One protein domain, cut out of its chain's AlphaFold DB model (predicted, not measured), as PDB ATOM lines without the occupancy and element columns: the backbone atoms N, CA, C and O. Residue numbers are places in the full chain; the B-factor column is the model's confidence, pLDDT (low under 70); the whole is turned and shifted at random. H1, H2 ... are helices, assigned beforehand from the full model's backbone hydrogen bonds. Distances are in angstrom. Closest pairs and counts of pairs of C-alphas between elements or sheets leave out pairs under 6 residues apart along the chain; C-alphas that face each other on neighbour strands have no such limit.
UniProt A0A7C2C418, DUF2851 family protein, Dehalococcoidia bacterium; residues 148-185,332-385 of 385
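What this domain is: This is residues 148 to 185 and 332 to 385 of the 385 residues of the protein "DUF2851 family protein" of Dehalococcoidia bacterium (UniProt A0A7C2C418). One long helix, H2, runs from a small helical body out into a free arm, residues 171 to 185, of which 171 to 184 belong to H2. In the body H4 crosses H2 and lies between it and H3, while the short H1 and H5 sit near the first part of H2. The printed part has 92 residues with five named helices, H1 to H5 in chain order, and no named strand; the class is all helix. It is only just compact, close to loose, with a radius of gyration of the C-alphas of 14.5 A, and spans 49 by 29 by 23 A.

How they stand to each other: H1, residues 149 to 152, touches H3, residues 335 to 345; their closest C-alphas, Ala 149 and Trp 345, are 4.7 A apart. H2, residues 155 to 184, touches H4, residues 353 to 367, with residues 159 to 169 alone, about perpendicular at 82 degrees; the closest C-alphas, Gly 166 and Gly 358, are 3.6 A apart. H3 touches H4 about perpendicular at 85 degrees, closest at the C-alphas of Thr 337 and Val 359, 6.7 A. H5, residues 376 to 382, only just touches H2, with 3 pairs of C-alphas within 8 A, the closest Val 161 and Leu 377 at 6.4 A; they run opposite ways at a shallow tilt of 30 degrees. The helix packing is mostly crossed, but only just, with 1 of 3 pairs at a shallow tilt. H3 and H5 are apart. Every O i to N i+4 pair is within hydrogen-bond range in H2 and H5; H3 has 6 of 7, H4 10 of 11, and H1 is too short for such a pair.

Where its parts are: H1 begins at C-alpha 149 (170.907, 157.697, 243.382). H2 is 43.3 A long and ends at C-alpha 184 (162.692, 195.338, 222.941). H3 measures 13.9 A, H4 19.5 A, and H5 ends at C-alpha 382 (167.619, 152.611, 234.406).

The domain as a whole: Residues 186 to 331 are not printed, and C-alphas 185 and 332 are 34.5 A apart across the cut. No link printed whole is long. In this model pLDDT is under 70 at residues 332, 368 to 373 and 383 to 385.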
ATOM      1  N   GLY A 148     168.152 157.389 246.654       80.88
ATOM      2  CA  GLY A 148     169.476 156.816 246.861       80.88
ATOM      3  C   GLY A 148     170.325 156.756 245.592       80.88
ATOM      4  O   GLY A 148     171.135 155.842 245.486       80.88
ATOM      5  N   ALA A 149     170.135 157.665 244.628       86.38
ATOM      6  CA  ALA A 149     170.907 157.697 243.382       86.38
ATOM      7  C   ALA A 149     172.423 157.620 243.616       86.38
ATOM      8  O   ALA A 149     173.088 156.851 242.937       86.38
ATOM      9  N   ALA A 150     172.962 158.322 244.617       91.94
ATOM     10  CA  ALA A 150     174.400 158.318 244.902       91.94
ATOM     11  C   ALA A 150     174.939 156.969 245.415       91.94
ATOM     12  O   ALA A 150     176.148 156.783 245.460       91.94
ATOM     13  N   ARG A 151     174.066 156.025 245.805       88.62
ATOM     14  CA  ARG A 151     174.463 154.642 246.130       88.62
ATOM     15  C   ARG A 151     174.500 153.725 244.910       88.62
ATOM     16  O   ARG A 151     175.092 152.659 244.986       88.62
ATOM     17  N   ARG A 152     173.798 154.099 243.839       88.19
ATOM     18  CA  ARG A 152     173.611 153.277 242.634       88.19
ATOM     19  C   ARG A 152     174.427 153.775 241.448       88.19
ATOM     20  O   ARG A 152     174.748 152.992 240.571       88.19
ATOM     21  N   LEU A 153     174.745 155.064 241.428       91.81
ATOM     22  CA  LEU A 153     175.506 155.723 240.378       91.81
ATOM     23  C   LEU A 153     176.768 156.345 240.994       91.81
ATOM     24  O   LEU A 153     176.645 157.013 242.031       91.81
ATOM     25  N   PRO A 154     177.956 156.190 240.376       94.69
ATOM     26  CA  PRO A 154     179.160 156.868 240.834       94.69
ATOM     27  C   PRO A 154     178.929 158.375 240.986       94.69
ATOM     28  O   PRO A 154     178.292 159.017 240.146       94.69
ATOM     29  N   ALA A 155     179.473 158.966 242.053       94.38
ATOM     30  CA  ALA A 155     179.258 160.383 242.354       94.38
ATOM     31  C   ALA A 155     179.679 161.302 241.193       94.38
ATOM     32  O   ALA A 155     179.027 162.319 240.952       94.38
ATOM     33  N   ALA A 156     180.728 160.932 240.454       94.81
ATOM     34  CA  ALA A 156     181.190 161.658 239.275       94.81
ATOM     35  C   ALA A 156     180.127 161.710 238.163       94.81
ATOM     36  O   ALA A 156     179.874 162.778 237.610       94.81
ATOM     37  N   GLU A 157     179.449 160.595 237.884       95.38
ATOM     38  CA  GLU A 157     178.405 160.526 236.858       95.38
ATOM     39  C   GLU A 157     177.148 161.295 237.263       95.38
ATOM     40  O   GLU A 157     176.605 162.065 236.470       95.38
ATOM     41  N   LEU A 158     176.719 161.168 238.523       95.44
ATOM     42  CA  LEU A 158     175.596 161.951 239.044       95.44
ATOM     43  C   LEU A 158     175.896 163.453 238.932       95.44
ATOM     44  O   LEU A 158     175.074 164.224 238.433       95.44
ATOM     45  N   ARG A 159     177.100 163.876 239.331       95.19
ATOM     46  CA  ARG A 159     177.546 165.270 239.201       95.19
ATOM     47  C   ARG A 159     177.637 165.713 237.741       95.19
ATOM     48  O   ARG A 159     177.277 166.852 237.452       95.19
ATOM     49  N   ALA A 160     178.033 164.841 236.815       95.00
ATOM     50  CA  ALA A 160     178.031 165.143 235.384       95.00
ATOM     51  C   ALA A 160     176.615 165.435 234.858       95.00
ATOM     52  O   ALA A 160     176.431 166.427 234.148       95.00
ATOM     53  N   VAL A 161     175.603 164.660 235.277       95.25
ATOM     54  CA  VAL A 161     174.187 164.939 234.962       95.25
ATOM     55  C   VAL A 161     173.769 166.314 235.490       95.25
ATOM     56  O   VAL A 161     173.160 167.099 234.762       95.25
ATOM     57  N   LEU A 162     174.140 166.653 236.731       94.31
ATOM     58  CA  LEU A 162     173.831 167.966 237.309       94.31
ATOM     59  C   LEU A 162     174.523 169.109 236.557       94.31
ATOM     60  O   LEU A 162     173.894 170.130 236.291       94.31
ATOM     61  N   ARG A 163     175.792 168.955 236.169       92.06
ATOM     62  CA  ARG A 163     176.510 169.966 235.373       92.06
ATOM     63  C   ARG A 163     175.874 170.161 234.002       92.06
ATOM     64  O   ARG A 163     175.689 171.302 233.585       92.06
ATOM     65  N   ALA A 164     175.497 169.076 233.327       92.06
ATOM     66  CA  ALA A 164     174.819 169.134 232.036       92.06
ATOM     67  C   ALA A 164     173.467 169.861 232.137       92.06
ATOM     68  O   ALA A 164     173.224 170.798 231.379       92.06
ATOM     69  N   ALA A 165     172.640 169.516 233.130       90.94
ATOM     70  CA  ALA A 165     171.382 170.217 233.400       90.94
ATOM     71  C   ALA A 165     171.609 171.703 233.738       90.94
ATOM     72  O   ALA A 165     170.877 172.579 233.281       90.94
ATOM     73  N   GLY A 166     172.669 172.012 234.493       86.81
ATOM     74  CA  GLY A 166     173.070 173.385 234.790       86.81
ATOM     75  C   GLY A 166     173.429 174.180 233.532       86.81
ATOM     76  O   GLY A 166     172.991 175.323 233.392       86.81
ATOM     77  N   ARG A 167     174.195 173.587 232.606       83.56
ATOM     78  CA  ARG A 167     174.553 174.215 231.322       83.56
ATOM     79  C   ARG A 167     173.335 174.411 230.427       83.56
ATOM     80  O   ARG A 167     173.162 175.498 229.885       83.56
ATOM     81  N   ALA A 168     172.450 173.418 230.333       83.06
ATOM     82  CA  ALA A 168     171.195 173.546 229.591       83.06
ATOM     83  C   ALA A 168     170.341 174.704 230.138       83.06
ATOM     84  O   ALA A 168     169.874 175.559 229.385       83.06
ATOM     85  N   ARG A 169     170.235 174.808 231.469       82.94
ATOM     86  CA  ARG A 169     169.576 175.930 232.147       82.94
ATOM     87  C   ARG A 169     170.214 177.281 231.824       82.94
ATOM     88  O   ARG A 169     169.503 178.278 231.675       82.94
ATOM     89  N   LEU A 170     171.543 177.338 231.779       76.38
ATOM     90  CA  LEU A 170     172.288 178.540 231.416       76.38
ATOM     91  C   LEU A 170     171.979 178.956 229.972       76.38
ATOM     92  O   LEU A 170     171.610 180.107 229.742       76.38
ATOM     93  N   GLY A 171     172.039 178.004 229.037       74.81
ATOM     94  CA  GLY A 171     171.725 178.208 227.624       74.81
ATOM     95  C   GLY A 171     170.292 178.688 227.401       74.81
ATOM     96  O   GLY A 171     170.079 179.687 226.721       74.81
ATOM     97  N   ALA A 172     169.304 178.073 228.059       74.31
ATOM     98  CA  ALA A 172     167.908 178.508 227.982       74.31
ATOM     99  C   ALA A 172     167.713 179.950 228.489       74.31
ATOM    100  O   ALA A 172     166.964 180.737 227.902       74.31
ATOM    101  N   LYS A 173     168.422 180.341 229.560       73.94
ATOM    102  CA  LYS A 173     168.428 181.736 230.028       73.94
ATOM    103  C   LYS A 173     169.044 182.669 228.984       73.94
ATOM    104  O   LYS A 173     168.476 183.733 228.756       73.94
ATOM    105  N   ALA A 174     170.153 182.282 228.355       73.38
ATOM    106  CA  ALA A 174     170.811 183.087 227.329       73.38
ATOM    107  C   ALA A 174     169.950 183.262 226.069       73.38
ATOM    108  O   ALA A 174     169.795 184.380 225.580       73.38
ATOM    109  N   ALA A 175     169.301 182.195 225.599       73.81
ATOM    110  CA  ALA A 175     168.352 182.251 224.490       73.81
ATOM    111  C   ALA A 175     167.186 183.211 224.782       73.81
ATOM    112  O   ALA A 175     166.846 184.056 223.954       73.81
ATOM    113  N   ARG A 176     166.623 183.163 225.998       74.38
ATOM    114  CA  ARG A 176     165.560 184.093 226.409       74.38
ATOM    115  C   ARG A 176     166.027 185.549 226.415       74.38
ATOM    116  O   ARG A 176     165.284 186.428 225.998       74.38
ATOM    117  N   VAL A 177     167.248 185.807 226.875       73.62
ATOM    118  CA  VAL A 177     167.824 187.158 226.855       73.62
ATOM    119  C   VAL A 177     167.989 187.667 225.419       73.62
ATOM    120  O   VAL A 177     167.647 188.817 225.150       73.62
ATOM    121  N   ARG A 178     168.439 186.819 224.485       73.38
ATOM    122  CA  ARG A 178     168.518 187.168 223.058       73.38
ATOM    123  C   ARG A 178     167.161 187.538 222.482       73.38
ATOM    124  O   ARG A 178     167.039 188.596 221.875       73.38
ATOM    125  N   LEU A 179     166.138 186.730 222.758       72.50
ATOM    126  CA  LEU A 179     164.769 187.029 222.344       72.50
ATOM    127  C   LEU A 179     164.319 188.409 222.848       72.50
ATOM    128  O   LEU A 179     163.754 189.188 222.092       72.50
ATOM    129  N   TRP A 180     164.612 188.747 224.104       75.44
ATOM    130  CA  TRP A 180     164.240 190.049 224.663       75.44
ATOM    131  C   TRP A 180     164.974 191.208 223.998       75.44
ATOM    132  O   TRP A 180     164.377 192.254 223.777       75.44
ATOM    133  N   VAL A 181     166.251 191.032 223.658       75.75
ATOM    134  CA  VAL A 181     166.990 192.050 222.907       75.75
ATOM    135  C   VAL A 181     166.407 192.237 221.509       75.75
ATOM    136  O   VAL A 181     166.273 193.380 221.082       75.75
ATOM    137  N   CYS A 182     166.022 191.159 220.822       76.75
ATOM    138  CA  CYS A 182     165.361 191.249 219.519       76.75
ATOM    139  C   CYS A 182     164.011 191.976 219.601       76.75
ATOM    140  O   CYS A 182     163.708 192.786 218.734       76.75
ATOM    141  N   LEU A 183     163.215 191.706 220.641       72.62
ATOM    142  CA  LEU A 183     161.869 192.267 220.789       72.62
ATOM    143  C   LEU A 183     161.858 193.717 221.286       72.62
ATOM    144  O   LEU A 183     161.010 194.499 220.869       72.62
ATOM    145  N   PHE A 184     162.766 194.076 222.195       78.12
ATOM    146  CA  PHE A 184     162.692 195.338 222.941       78.12
ATOM    147  C   PHE A 184     163.922 196.237 222.774       78.12
ATOM    148  O   PHE A 184     163.954 197.362 223.273       78.12
ATOM    149  N   GLY A 185     164.961 195.751 222.100       79.94
ATOM    150  CA  GLY A 185     166.258 196.410 222.046       79.94
ATOM    151  C   GLY A 185     167.103 196.175 223.304       79.94
ATOM    152  O   GLY A 185     166.639 195.749 224.364       79.94
ATOM    153  N   GLY A 332     175.017 178.549 249.014       67.56
ATOM    154  CA  GLY A 332     174.309 178.165 250.234       67.56
ATOM    155  C   GLY A 332     173.094 177.283 249.935       67.56
ATOM    156  O   GLY A 332     172.336 177.550 249.001       67.56
ATOM    157  N   GLU A 333     172.887 176.251 250.750       71.50
ATOM    158  CA  GLU A 333     171.810 175.290 250.528       71.50
ATOM    159  C   GLU A 333     170.417 175.902 250.730       71.50
ATOM    160  O   GLU A 333     170.141 176.628 251.692       71.50
ATOM    161  N   ASN A 334     169.490 175.520 249.856       73.19
ATOM    162  CA  ASN A 334     168.072 175.843 249.961       73.19
ATOM    163  C   ASN A 334     167.240 174.566 250.190       73.19
ATOM    164  O   ASN A 334     167.777 173.469 250.341       73.19
ATOM    165  N   PHE A 335     165.915 174.709 250.264       76.62
ATOM    166  CA  PHE A 335     165.020 173.566 250.461       76.62
ATOM    167  C   PHE A 335     165.181 172.502 249.365       76.62
ATOM    168  O   PHE A 335     165.294 171.324 249.689       76.62
ATOM    169  N   ILE A 336     165.257 172.917 248.096       76.81
ATOM    170  CA  ILE A 336     165.358 172.016 246.941       76.81
ATOM    171  C   ILE A 336     166.644 171.194 247.026       76.81
ATOM    172  O   ILE A 336     166.602 169.972 246.898       76.81
ATOM    173  N   THR A 337     167.784 171.838 247.292       81.06
ATOM    174  CA  THR A 337     169.064 171.127 247.390       81.06
ATOM    175  C   THR A 337     169.107 170.206 248.606       81.06
ATOM    176  O   THR A 337     169.579 169.079 248.493       81.06
ATOM    177  N   ARG A 338     168.558 170.617 249.757       80.25
ATOM    178  CA  ARG A 338     168.453 169.730 250.930       80.25
ATOM    179  C   ARG A 338     167.560 168.517 250.656       80.25
ATOM    180  O   ARG A 338     167.920 167.401 251.021       80.25
ATOM    181  N   TYR A 339     166.419 168.725 250.007       77.00
ATOM    182  CA  TYR A 339     165.482 167.660 249.669       77.00
ATOM    183  C   TYR A 339     166.081 166.693 248.638       77.00
ATOM    184  O   TYR A 339     166.284 165.525 248.953       77.00
ATOM    185  N   LEU A 340     166.448 167.170 247.447       82.38
ATOM    186  CA  LEU A 340     166.926 166.293 246.379       82.38
ATOM    187  C   LEU A 340     168.328 165.744 246.649       82.38
ATOM    188  O   LEU A 340     168.521 164.535 246.628       82.38
ATOM    189  N   VAL A 341     169.307 166.603 246.939       88.69
ATOM    190  CA  VAL A 341     170.722 166.197 247.001       88.69
ATOM    191  C   VAL A 341     171.009 165.423 248.281       88.69
ATOM    192  O   VAL A 341     171.558 164.322 248.227       88.69
ATOM    193  N   ARG A 342     170.609 165.969 249.436       84.12
ATOM    194  CA  ARG A 342     170.968 165.395 250.743       84.12
ATOM    195  C   ARG A 342     170.025 164.286 251.179       84.12
ATOM    196  O   ARG A 342     170.490 163.238 251.613       84.12
ATOM    197  N   ARG A 343     168.709 164.487 251.072       76.56
ATOM    198  CA  ARG A 343     167.718 163.514 251.563       76.56
ATOM    199  C   ARG A 343     167.415 162.417 250.543       76.56
ATOM    200  O   ARG A 343     167.464 161.240 250.911       76.56
ATOM    201  N   THR A 344     167.106 162.783 249.301       77.62
ATOM    202  CA  THR A 344     166.656 161.832 248.276       77.62
ATOM    203  C   THR A 344     167.831 161.098 247.649       77.62
ATOM    204  O   THR A 344     167.898 159.879 247.761       77.62
ATOM    205  N   TRP A 345     168.787 161.799 247.040       88.56
ATOM    206  CA  TRP A 345     169.903 161.187 246.310       88.56
ATOM    207  C   TRP A 345     171.038 160.719 247.209       88.56
ATOM    208  O   TRP A 345     171.708 159.761 246.838       88.56
ATOM    209  N   ARG A 346     171.200 161.335 248.391       87.31
ATOM    210  CA  ARG A 346     172.284 161.066 249.353       87.31
ATOM    211  C   ARG A 346     173.674 161.393 248.789       87.31
ATOM    212  O   ARG A 346     174.639 160.709 249.093       87.31
ATOM    213  N   LEU A 347     173.767 162.430 247.955       93.62
ATOM    214  CA  LEU A 347     175.040 162.913 247.423       93.62
ATOM    215  C   LEU A 347     175.743 163.795 248.466       93.62
ATOM    216  O   LEU A 347     175.169 164.770 248.965       93.62
ATOM    217  N   GLU A 348     177.000 163.477 248.760       91.44
ATOM    218  CA  GLU A 348     177.834 164.185 249.734       91.44
ATOM    219  C   GLU A 348     178.751 165.231 249.089       91.44
ATOM    220  O   GLU A 348     178.921 165.286 247.869       91.44
ATOM    221  N   GLY A 349     179.337 166.087 249.930       90.06
ATOM    222  CA  GLY A 349     180.296 167.115 249.529       90.06
ATOM    223  C   GLY A 349     179.662 168.433 249.063       90.06
ATOM    224  O   GLY A 349     178.432 168.555 248.982       90.06
ATOM    225  N   PRO A 350     180.486 169.452 248.772       88.94
ATOM    226  CA  PRO A 350     180.013 170.746 248.294       88.94
ATOM    227  C   PRO A 350     179.301 170.620 246.940       88.94
ATOM    228  O   PRO A 350     179.580 169.708 246.152       88.94
ATOM    229  N   LEU A 351     178.375 171.548 246.684       86.62
ATOM    230  CA  LEU A 351     177.610 171.643 245.440       86.62
ATOM    231  C   LEU A 351     177.976 172.957 244.724       86.62
ATOM    232  O   LEU A 351     177.406 173.999 245.063       86.62
ATOM    233  N   PRO A 352     178.942 172.931 243.784       85.12
ATOM    234  CA  PRO A 352     179.344 174.097 242.995       85.12
ATOM    235  C   PRO A 352     178.171 174.747 242.261       85.12
ATOM    236  O   PRO A 352     177.122 174.123 242.068       85.12
ATOM    237  N   ALA A 353     178.345 175.991 241.813       78.31
ATOM    238  CA  ALA A 353     177.257 176.764 241.214       78.31
ATOM    239  C   ALA A 353     176.597 176.057 240.016       78.31
ATOM    240  O   ALA A 353     175.366 176.043 239.932       78.31
ATOM    241  N   ALA A 354     177.384 175.433 239.134       82.88
ATOM    242  CA  ALA A 354     176.864 174.718 237.970       82.88
ATOM    243  C   ALA A 354     175.952 173.545 238.351       82.88
ATOM    244  O   ALA A 354     174.819 173.444 237.876       82.88
ATOM    245  N   GLU A 355     176.408 172.709 239.281       91.00
ATOM    246  CA  GLU A 355     175.633 171.577 239.789       91.00
ATOM    247  C   GLU A 355     174.392 172.062 240.542       91.00
ATOM    248  O   GLU A 355     173.299 171.548 240.323       91.00
ATOM    249  N   HIS A 356     174.521 173.114 241.356       88.12
ATOM    250  CA  HIS A 356     173.398 173.731 242.057       88.12
ATOM    251  C   HIS A 356     172.320 174.233 241.085       88.12
ATOM    252  O   HIS A 356     171.130 174.023 241.320       88.12
ATOM    253  N   GLN A 357     172.703 174.890 239.985       85.25
ATOM    254  CA  GLN A 357     171.746 175.302 238.953       85.25
ATOM    255  C   GLN A 357     171.108 174.098 238.251       85.25
ATOM    256  O   GLN A 357     169.919 174.161 237.951       85.25
ATOM    257  N   GLY A 358     171.851 173.006 238.051       91.00
ATOM    258  CA  GLY A 358     171.304 171.754 237.535       91.00
ATOM    259  C   GLY A 358     170.237 171.148 238.439       91.00
ATOM    260  O   GLY A 358     169.174 170.772 237.959       91.00
ATOM    261  N   VAL A 359     170.457 171.138 239.758       91.00
ATOM    262  CA  VAL A 359     169.439 170.682 240.722       91.00
ATOM    263  C   VAL A 359     168.162 171.515 240.618       91.00
ATOM    264  O   VAL A 359     167.065 170.959 240.625       91.00
ATOM    265  N   LEU A 360     168.291 172.840 240.505       83.56
ATOM    266  CA  LEU A 360     167.134 173.718 240.319       83.56
ATOM    267  C   LEU A 360     166.407 173.427 239.003       83.56
ATOM    268  O   LEU A 360     165.178 173.463 238.979       83.56
ATOM    269  N   ASP A 361     167.148 173.149 237.930       86.69
ATOM    270  CA  ASP A 361     166.558 172.831 236.633       86.69
ATOM    271  C   ASP A 361     165.754 171.533 236.677       86.69
ATOM    272  O   ASP A 361     164.556 171.536 236.389       86.69
ATOM    273  N   LEU A 362     166.383 170.454 237.156       86.25
ATOM    274  CA  LEU A 362     165.730 169.160 237.326       86.25
ATOM    275  C   LEU A 362     164.506 169.288 238.232       86.25
ATOM    276  O   LEU A 362     163.452 168.747 237.913       86.25
ATOM    277  N   TYR A 363     164.603 170.041 239.331       81.69
ATOM    278  CA  TYR A 363     163.469 170.227 240.229       81.69
ATOM    279  C   TYR A 363     162.291 170.920 239.546       81.69
ATOM    280  O   TYR A 363     161.181 170.399 239.589       81.69
ATOM    281  N   HIS A 364     162.504 172.081 238.926       76.69
ATOM    282  CA  HIS A 364     161.401 172.872 238.380       76.69
ATOM    283  C   HIS A 364     160.798 172.270 237.111       76.69
ATOM    284  O   HIS A 364     159.582 172.348 236.940       76.69
ATOM    285  N   ASN A 365     161.619 171.659 236.257       74.31
ATOM    286  CA  ASN A 365     161.181 171.174 234.951       74.31
ATOM    287  C   ASN A 365     160.771 169.694 234.966       74.31
ATOM    288  O   ASN A 365     159.969 169.290 234.125       74.31
ATOM    289  N   LEU A 366     161.296 168.889 235.902       74.75
ATOM    290  CA  LEU A 366     161.107 167.432 235.902       74.75
ATOM    291  C   LEU A 366     160.540 166.892 237.217       74.75
ATOM    292  O   LEU A 366     159.477 166.277 237.199       74.75
ATOM    293  N   CYS A 367     161.194 167.121 238.360       70.38
ATOM    294  CA  CYS A 367     160.771 166.526 239.631       70.38
ATOM    295  C   CYS A 367     159.433 167.092 240.107       70.38
ATOM    296  O   CYS A 367     158.527 166.327 240.414       70.38
ATOM    297  N   ARG A 368     159.293 168.422 240.147       64.00
ATOM    298  CA  ARG A 368     158.066 169.082 240.601       64.00
ATOM    299  C   ARG A 368     156.868 168.715 239.720       64.00
ATOM    300  O   ARG A 368     155.818 168.499 240.309       64.00
ATOM    301  N   PRO A 369     156.976 168.611 238.380       53.72
ATOM    302  CA  PRO A 369     155.881 168.141 237.526       53.72
ATOM    303  C   PRO A 369     155.717 166.611 237.438       53.72
ATOM    304  O   PRO A 369     154.903 166.157 236.641       53.72
ATOM    305  N   GLY A 370     156.504 165.808 238.169       57.91
ATOM    306  CA  GLY A 370     156.409 164.341 238.139       57.91
ATOM    307  C   GLY A 370     156.955 163.662 236.874       57.91
ATOM    308  O   GLY A 370     156.708 162.481 236.652       57.91
ATOM    309  N   ARG A 371     157.739 164.358 236.043       62.50
ATOM    310  CA  ARG A 371     158.252 163.861 234.748       62.50
ATOM    311  C   ARG A 371     159.494 162.979 234.904       62.50
ATOM    312  O   ARG A 371     160.504 163.170 234.226       62.50
ATOM    313  N   CYS A 372     159.453 162.007 235.815       67.62
ATOM    314  CA  CYS A 372     160.592 161.126 236.085       67.62
ATOM    315  C   CYS A 372     161.010 160.292 234.863       67.62
ATOM    316  O   CYS A 372     162.196 160.003 234.720       67.62
ATOM    317  N   GLY A 373     160.079 159.947 233.965       66.31
ATOM    318  CA  GLY A 373     160.380 159.230 232.718       66.31
ATOM    319  C   GLY A 373     161.289 159.999 231.751       66.31
ATOM    320  O   GLY A 373     162.021 159.371 231.000       66.31
ATOM    321  N   LEU A 374     161.303 161.333 231.833       72.94
ATOM    322  CA  LEU A 374     162.132 162.221 231.005       72.94
ATOM    323  C   LEU A 374     163.391 162.707 231.742       72.94
ATOM    324  O   LEU A 374     164.102 163.590 231.269       72.94
ATOM    325  N   CYS A 375     163.628 162.213 232.959       79.25
ATOM    326  CA  CYS A 375     164.719 162.694 233.790       79.25
ATOM    327  C   CYS A 375     166.043 162.030 233.384       79.25
ATOM    328  O   CYS A 375     166.149 160.811 233.526       79.25
ATOM    329  N   PRO A 376     167.088 162.795 233.014       85.31
ATOM    330  CA  PRO A 376     168.374 162.225 232.600       85.31
ATOM    331  C   PRO A 376     169.069 161.459 233.736       85.31
ATOM    332  O   PRO A 376     169.820 160.517 233.504       85.31
ATOM    333  N   LEU A 377     168.790 161.817 234.996       86.81
ATOM    334  CA  LEU A 377     169.256 161.034 236.142       86.81
ATOM    335  C   LEU A 377     168.540 159.679 236.228       86.81
ATOM    336  O   LEU A 377     169.158 158.681 236.578       86.81
ATOM    337  N   ASN A 378     167.239 159.641 235.935       80.50
ATOM    338  CA  ASN A 378     166.479 158.394 235.942       80.50
ATOM    339  C   ASN A 378     166.878 157.494 234.767       80.50
ATOM    340  O   ASN A 378     167.013 156.294 234.952       80.50
ATOM    341  N   GLU A 379     167.122 158.074 233.594       81.31
ATOM    342  CA  GLU A 379     167.656 157.372 232.423       81.31
ATOM    343  C   GLU A 379     168.973 156.652 232.751       81.31
ATOM    344  O   GLU A 379     169.065 155.438 232.585       81.31
ATOM    345  N   LYS A 380     169.941 157.361 233.350       82.12
ATOM    346  CA  LYS A 380     171.209 156.776 233.826       82.12
ATOM    347  C   LYS A 380     171.025 155.665 234.857       82.12
ATOM    348  O   LYS A 380     171.782 154.704 234.878       82.12
ATOM    349  N   LEU A 381     170.044 155.801 235.745       76.00
ATOM    350  CA  LEU A 381     169.766 154.783 236.759       76.00
ATOM    351  C   LEU A 381     169.073 153.553 236.173       76.00
ATOM    352  O   LEU A 381     169.284 152.460 236.685       76.00
ATOM    353  N   ARG A 382     168.264 153.719 235.120       70.75
ATOM    354  CA  ARG A 382     167.619 152.611 234.406       70.75
ATOM    355  C   ARG A 382     168.616 151.775 233.620       70.75
ATOM    356  O   ARG A 382     168.421 150.581 233.554       70.75
ATOM    357  N   SER A 383     169.682 152.367 233.083       66.69
ATOM    358  CA  SER A 383     170.724 151.609 232.372       66.69
ATOM    359  C   SER A 383     171.616 150.750 233.281       66.69
ATOM    360  O   SER A 383     172.486 150.051 232.776       66.69
ATOM    361  N   ILE A 384     171.462 150.852 234.606       61.72
ATOM    362  CA  ILE A 384     172.215 150.075 235.609       61.72
ATOM    363  C   ILE A 384     171.349 148.951 236.211       61.72
ATOM    364  O   ILE A 384     171.873 148.055 236.871       61.72
ATOM    365  N   LEU A 385     170.029 149.021 236.011       50.25
ATOM    366  CA  LEU A 385     169.058 148.000 236.402       50.25
ATOM    367  C   LEU A 385     168.848 147.032 235.240       50.25
ATOM    368  O   LEU A 385     168.656 145.835 235.544       50.25
TER     369      LEU A 385